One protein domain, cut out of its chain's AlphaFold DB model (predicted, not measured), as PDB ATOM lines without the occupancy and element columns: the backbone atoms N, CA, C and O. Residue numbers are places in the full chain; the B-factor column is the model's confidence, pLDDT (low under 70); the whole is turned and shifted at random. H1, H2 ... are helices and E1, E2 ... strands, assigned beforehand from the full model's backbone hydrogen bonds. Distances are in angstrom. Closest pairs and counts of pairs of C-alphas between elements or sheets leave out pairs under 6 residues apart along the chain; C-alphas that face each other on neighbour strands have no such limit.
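What this domain is: This is residues 27 to 78 of the 83 residues of an uncharacterized protein of Ectothiorhodospiraceae bacterium WFHF3C12 (UniProt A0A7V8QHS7). Helices H1, H2 and H3 make three sides of an open frame, and strand E1 with the link before it runs along the fourth, back to the first printed residues. The 52 printed residues, mostly helix in named elements, hold H1, H2, H3, E1 in that order; they are compact, radius of gyration of the C-alphas 10.8 A, spanning 27 by 22 by 19 A.

How they stand to each other: Start at H1, residues 34 to 47; its residues 41 to 45 alone touch H2, residues 49 to 56, in a helical hairpin, opposite ways at a steep tilt of 42 degrees, closest C-alphas Arg 45 and Ala 52, 5.3 A. H3, residues 58 to 66, is close to H2 but not clearly touching, closest C-alphas Leu 54 and Phe 60, 6.8 A. E1, residues 72 to 74, pairs with no named strand, but residues 27 to 28 pair antiparallel with its residues 72 to 73. In H1, H2 and H3 every O i to N i+4 pair is within hydrogen-bond range.

Where its parts are: Find C-alpha 34 at (175.818, 187.074, 73.560); from there H1 runs 19.9 A. H2 spans 10.4 A, H3 12.0 A and E1 6.7 A, to C-alpha 74 at (172.680, 187.255, 54.843).

The domain as a whole: The printed part has no cut, and its links are tight. Residues 75 to 78 have pLDDT under 70.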
ATOM      1  N   LEU A  27     174.319 189.890  58.588       80.88
ATOM      2  CA  LEU A  27     174.422 189.717  60.028       80.88
ATOM      3  C   LEU A  27     175.711 188.963  60.357       80.88
ATOM      4  O   LEU A  27     175.867 187.789  60.027       80.88
ATOM      5  N   ASN A  28     176.626 189.629  61.050       84.06
ATOM      6  CA  ASN A  28     177.845 188.999  61.535       84.06
ATOM      7  C   ASN A  28     177.603 188.362  62.916       84.06
ATOM      8  O   ASN A  28     177.533 189.060  63.926       84.06
ATOM      9  N   LEU A  29     177.520 187.032  62.963       81.69
ATOM     10  CA  LEU A  29     177.279 186.244  64.178       81.69
ATOM     11  C   LEU A  29     178.476 186.224  65.145       81.69
ATOM     12  O   LEU A  29     178.313 185.905  66.330       81.69
ATOM     13  N   SER A  30     179.678 186.523  64.660       81.56
ATOM     14  CA  SER A  30     180.895 186.608  65.475       81.56
ATOM     15  C   SER A  30     180.949 187.902  66.289       81.56
ATOM     16  O   SER A  30     181.504 187.900  67.386       81.56
ATOM     17  N   ARG A  31     180.321 188.977  65.800       83.31
ATOM     18  CA  ARG A  31     180.340 190.317  66.418       83.31
ATOM     19  C   ARG A  31     179.093 190.657  67.235       83.31
ATOM     20  O   ARG A  31     179.045 191.732  67.820       83.31
ATOM     21  N   LEU A  32     178.100 189.768  67.264       82.56
ATOM     22  CA  LEU A  32     176.895 189.949  68.069       82.56
ATOM     23  C   LEU A  32     177.174 189.802  69.564       82.56
ATOM     24  O   LEU A  32     177.884 188.887  69.993       82.56
ATOM     25  N   ASP A  33     176.504 190.639  70.352       85.12
ATOM     26  CA  ASP A  33     176.381 190.459  71.791       85.12
ATOM     27  C   ASP A  33     175.797 189.073  72.120       85.12
ATOM     28  O   ASP A  33     174.962 188.539  71.384       85.12
ATOM     29  N   PRO A  34     176.203 188.449  73.240       83.12
ATOM     30  CA  PRO A  34     175.818 187.074  73.560       83.12
ATOM     31  C   PRO A  34     174.300 186.881  73.700       83.12
ATOM     32  O   PRO A  34     173.793 185.783  73.450       83.12
ATOM     33  N   VAL A  35     173.571 187.933  74.086       82.25
ATOM     34  CA  VAL A  35     172.106 187.925  74.202       82.25
ATOM     35  C   VAL A  35     171.463 187.854  72.815       82.25
ATOM     36  O   VAL A  35     170.703 186.920  72.545       82.25
ATOM     37  N   ASP A  36     171.834 188.762  71.915       81.50
ATOM     38  CA  ASP A  36     171.318 188.817  70.544       81.50
ATOM     39  C   ASP A  36     171.759 187.604  69.724       81.50
ATOM     40  O   ASP A  36     170.962 186.999  69.005       81.50
ATOM     41  N   LYS A  37     172.998 187.143  69.921       84.44
ATOM     42  CA  LYS A  37     173.511 185.911  69.316       84.44
ATOM     43  C   LYS A  37     172.638 184.709  69.659       84.44
ATOM     44  O   LYS A  37     172.348 183.893  68.785       84.44
ATOM     45  N   ARG A  38     172.179 184.596  70.909       85.44
ATOM     46  CA  ARG A  38     171.289 183.505  71.331       85.44
ATOM     47  C   ARG A  38     169.899 183.622  70.704       85.44
ATOM     48  O   ARG A  38     169.322 182.585  70.375       85.44
ATOM     49  N   ALA A  39     169.368 184.834  70.552       86.19
ATOM     50  CA  ALA A  39     168.083 185.068  69.892       86.19
ATOM     51  C   ALA A  39     168.153 184.688  68.405       86.19
ATOM     52  O   ALA A  39     167.393 183.830  67.953       86.19
ATOM     53  N   HIS A  40     169.146 185.207  67.680       84.81
ATOM     54  CA  HIS A  40     169.376 184.867  66.275       84.81
ATOM     55  C   HIS A  40     169.656 183.377  66.076       84.81
ATOM     56  O   HIS A  40     169.141 182.777  65.137       84.81
ATOM     57  N   TRP A  41     170.394 182.741  66.989       86.69
ATOM     58  CA  TRP A  41     170.625 181.299  66.938       86.69
ATOM     59  C   TRP A  41     169.335 180.479  67.049       86.69
ATOM     60  O   TRP A  41     169.174 179.483  66.343       86.69
ATOM     61  N   GLN A  42     168.395 180.886  67.906       87.19
ATOM     62  CA  GLN A  42     167.094 180.218  68.006       87.19
ATOM     63  C   GLN A  42     166.282 180.375  66.717       87.19
ATOM     64  O   GLN A  42     165.711 179.392  66.244       87.19
ATOM     65  N   THR A  43     166.286 181.571  66.125       86.06
ATOM     66  CA  THR A  43     165.644 181.833  64.829       86.06
ATOM     67  C   THR A  43     166.252 180.967  63.725       86.06
ATOM     68  O   THR A  43     165.520 180.255  63.041       86.06
ATOM     69  N   ILE A  44     167.585 180.928  63.613       86.75
ATOM     70  CA  ILE A  44     168.297 180.097  62.628       86.75
ATOM     71  C   ILE A  44     167.947 178.617  62.823       86.75
ATOM     72  O   ILE A  44     167.591 177.945  61.862       86.75
ATOM     73  N   ARG A  45     167.956 178.101  64.059       87.88
ATOM     74  CA  ARG A  45     167.587 176.700  64.328       87.88
ATOM     75  C   ARG A  45     166.150 176.362  63.946       87.88
ATOM     76  O   ARG A  45     165.900 175.238  63.519       87.88
ATOM     77  N   ARG A  46     165.214 177.290  64.151       85.81
ATOM     78  CA  ARG A  46     163.790 177.071  63.874       85.81
ATOM     79  C   ARG A  46     163.493 177.132  62.382       85.81
ATOM     80  O   ARG A  46     162.745 176.301  61.881       85.81
ATOM     81  N   GLU A  47     164.054 178.117  61.698       85.38
ATOM     82  CA  GLU A  47     163.637 178.461  60.336       85.38
ATOM     83  C   GLU A  47     164.596 177.905  59.286       85.38
ATOM     84  O   GLU A  47     164.197 177.663  58.150       85.38
ATOM     85  N   ARG A  48     165.848 177.630  59.676       83.94
ATOM     86  CA  ARG A  48     166.915 177.125  58.800       83.94
ATOM     87  C   ARG A  48     167.743 176.044  59.491       83.94
ATOM     88  O   ARG A  48     168.930 176.241  59.763       83.94
ATOM     89  N   PRO A  49     167.149 174.865  59.739       86.25
ATOM     90  CA  PRO A  49     167.833 173.778  60.431       86.25
ATOM     91  C   PRO A  49     169.115 173.341  59.711       86.25
ATOM     92  O   PRO A  49     170.109 173.094  60.375       86.25
ATOM     93  N   GLN A  50     169.142 173.363  58.373       87.25
ATOM     94  CA  GLN A  50     170.330 173.003  57.582       87.25
ATOM     95  C   GLN A  50     171.496 173.984  57.790       87.25
ATOM     96  O   GLN A  50     172.648 173.571  57.903       87.25
ATOM     97  N   LEU A  51     171.200 175.288  57.877       86.19
ATOM     98  CA  LEU A  51     172.207 176.301  58.193       86.19
ATOM     99  C   LEU A  51     172.687 176.143  59.637       86.19
ATOM    100  O   LEU A  51     173.881 176.236  59.899       86.19
ATOM    101  N   ALA A  52     171.774 175.861  60.571       88.81
ATOM    102  CA  ALA A  52     172.147 175.575  61.949       88.81
ATOM    103  C   ALA A  52     173.061 174.344  62.051       88.81
ATOM    104  O   ALA A  52     174.054 174.397  62.768       88.81
ATOM    105  N   GLU A  53     172.764 173.268  61.321       90.62
ATOM    106  CA  GLU A  53     173.598 172.066  61.280       90.62
ATOM    107  C   GLU A  53     175.005 172.382  60.768       90.62
ATOM    108  O   GLU A  53     175.972 172.041  61.447       90.62
ATOM    109  N   LEU A  54     175.126 173.118  59.655       88.50
ATOM    110  CA  LEU A  54     176.418 173.567  59.123       88.50
ATOM    111  C   LEU A  54     177.184 174.433  60.131       88.50
ATOM    112  O   LEU A  54     178.377 174.240  60.339       88.50
ATOM    113  N   LEU A  55     176.502 175.368  60.792       87.12
ATOM    114  CA  LEU A  55     177.113 176.220  61.809       87.12
ATOM    115  C   LEU A  55     177.529 175.430  63.059       87.12
ATOM    116  O   LEU A  55     178.419 175.878  63.773       87.12
ATOM    117  N   THR A  56     176.929 174.272  63.339       88.56
ATOM    118  CA  THR A  56     177.395 173.357  64.397       88.56
ATOM    119  C   THR A  56     178.407 172.319  63.924       88.56
ATOM    120  O   THR A  56     178.944 171.593  64.762       88.56
ATOM    121  N   ASP A  57     178.660 172.219  62.619       93.19
ATOM    122  CA  ASP A  57     179.562 171.214  62.078       93.19
ATOM    123  C   ASP A  57     180.998 171.478  62.568       93.19
ATOM    124  O   ASP A  57     181.508 172.598  62.444       93.19
ATOM    125  N   PRO A  58     181.673 170.468  63.142       90.50
ATOM    126  CA  PRO A  58     182.997 170.655  63.715       90.50
ATOM    127  C   PRO A  58     184.053 171.014  62.665       90.50
ATOM    128  O   PRO A  58     184.982 171.743  62.996       90.50
ATOM    129  N   GLN A  59     183.923 170.560  61.412       92.19
ATOM    130  CA  GLN A  59     184.866 170.927  60.351       92.19
ATOM    131  C   GLN A  59     184.669 172.386  59.945       92.19
ATOM    132  O   GLN A  59     185.645 173.104  59.749       92.19
ATOM    133  N   PHE A  60     183.419 172.845  59.858       88.88
ATOM    134  CA  PHE A  60     183.130 174.255  59.610       88.88
ATOM    135  C   PHE A  60     183.687 175.153  60.725       88.88
ATOM    136  O   PHE A  60     184.308 176.174  60.436       88.88
ATOM    137  N   GLN A  61     183.513 174.761  61.990       89.38
ATOM    138  CA  GLN A  61     184.049 175.504  63.134       89.38
ATOM    139  C   GLN A  61     185.583 175.520  63.157       89.38
ATOM    140  O   GLN A  61     186.173 176.567  63.425       89.38
ATOM    141  N   ASP A  62     186.228 174.397  62.834       90.50
ATOM    142  CA  ASP A  62     187.689 174.310  62.738       90.50
ATOM    143  C   ASP A  62     188.230 175.217  61.626       90.50
ATOM    144  O   ASP A  62     189.159 175.988  61.854       90.50
ATOM    145  N   LEU A  63     187.579 175.225  60.457       88.19
ATOM    146  CA  LEU A  63     187.909 176.140  59.363       88.19
ATOM    147  C   LEU A  63     187.705 177.603  59.773       88.19
ATOM    148  O   LEU A  63     188.596 178.424  59.570       88.19
ATOM    149  N   ALA A  64     186.566 177.943  60.377       85.94
ATOM    150  CA  ALA A  64     186.300 179.309  60.821       85.94
ATOM    151  C   ALA A  64     187.377 179.803  61.804       85.94
ATOM    152  O   ALA A  64     187.861 180.925  61.668       85.94
ATOM    153  N   ALA A  65     187.810 178.948  62.735       86.62
ATOM    154  CA  ALA A  65     188.890 179.257  63.664       86.62
ATOM    155  C   ALA A  65     190.266 179.338  62.975       86.62
ATOM    156  O   ALA A  65     191.028 180.266  63.237       86.62
ATOM    157  N   ALA A  66     190.587 178.400  62.077       89.69
ATOM    158  CA  ALA A  66     191.871 178.351  61.375       89.69
ATOM    159  C   ALA A  66     192.105 179.574  60.476       89.69
ATOM    160  O   ALA A  66     193.243 180.012  60.307       89.69
ATOM    161  N   PHE A  67     191.030 180.123  59.909       85.06
ATOM    162  CA  PHE A  67     191.069 181.307  59.056       85.06
ATOM    163  C   PHE A  67     190.798 182.622  59.803       85.06
ATOM    164  O   PHE A  67     190.785 183.664  59.150       85.06
ATOM    165  N   ASP A  68     190.586 182.590  61.127       82.69
ATOM    166  CA  ASP A  68     190.132 183.744  61.928       82.69
ATOM    167  C   ASP A  68     188.933 184.455  61.261       82.69
ATOM    168  O   ASP A  68     188.867 185.678  61.135       82.69
ATOM    169  N   ALA A  69     188.011 183.654  60.720       79.94
ATOM    170  CA  ALA A  69     186.962 184.135  59.838       79.94
ATOM    171  C   ALA A  69     185.730 184.597  60.625       79.94
ATOM    172  O   ALA A  69     185.173 183.880  61.460       79.94
ATOM    173  N   ASP A  70     185.242 185.788  60.284       84.19
ATOM    174  CA  ASP A  70     183.931 186.262  60.712       84.19
ATOM    175  C   ASP A  70     182.815 185.435  60.050       84.19
ATOM    176  O   ASP A  70     182.748 185.312  58.823       84.19
ATOM    177  N   VAL A  71     181.897 184.900  60.861       84.06
ATOM    178  CA  VAL A  71     180.746 184.145  60.357       84.06
ATOM    179  C   VAL A  71     179.601 185.108  60.082       84.06
ATOM    180  O   VAL A  71     178.982 185.662  60.991       84.06
ATOM    181  N   CYS A  72     179.313 185.277  58.802       83.88
ATOM    182  CA  CYS A  72     178.344 186.222  58.277       83.88
ATOM    183  C   CYS A  72     177.186 185.476  57.607       83.88
ATOM    184  O   CYS A  72     177.413 184.649  56.726       83.88
ATOM    185  N   VAL A  73     175.950 185.779  58.003       81.44
ATOM    186  CA  VAL A  73     174.728 185.255  57.375       81.44
ATOM    187  C   VAL A  73     173.962 186.404  56.732       81.44
ATOM    188  O   VAL A  73     173.855 187.485  57.308       81.44
ATOM    189  N   TYR A  74     173.455 186.213  55.518       79.31
ATOM    190  CA  TYR A  74     172.680 187.255  54.843       79.31
ATOM    191  C   TYR A  74     171.360 187.490  55.591       79.31
ATOM    192  O   TYR A  74     170.749 186.550  56.079       79.31
ATOM    193  N   LEU A  75     170.900 188.734  55.710       66.06
ATOM    194  CA  LEU A  75     169.631 189.042  56.382       66.06
ATOM    195  C   LEU A  75     168.420 188.726  55.501       66.06
ATOM    196  O   LEU A  75     167.360 188.483  56.041       66.06
ATOM    197  N   GLU A  76     168.570 188.592  54.179       65.12
ATOM    198  CA  GLU A  76     167.566 187.898  53.344       65.12
ATOM    199  C   GLU A  76     167.436 186.414  53.736       65.12
ATOM    200  O   GLU A  76     166.416 185.762  53.499       65.12
ATOM    201  N   ASP A  77     168.477 185.885  54.386       58.09
ATOM    202  CA  ASP A  77     168.507 184.561  54.986       58.09
ATOM    203  C   ASP A  77     167.822 184.532  56.371       58.09
ATOM    204  O   ASP A  77     167.610 183.475  56.948       58.09
ATOM    205  N   LEU A  78     167.431 185.666  56.942       58.97
ATOM    206  CA  LEU A  78     166.723 185.709  58.217       58.97
ATOM    207  C   LEU A  78     165.341 186.308  57.976       58.97
ATOM    208  O   LEU A  78     165.232 187.374  57.380       58.97
TER     209      LEU A  78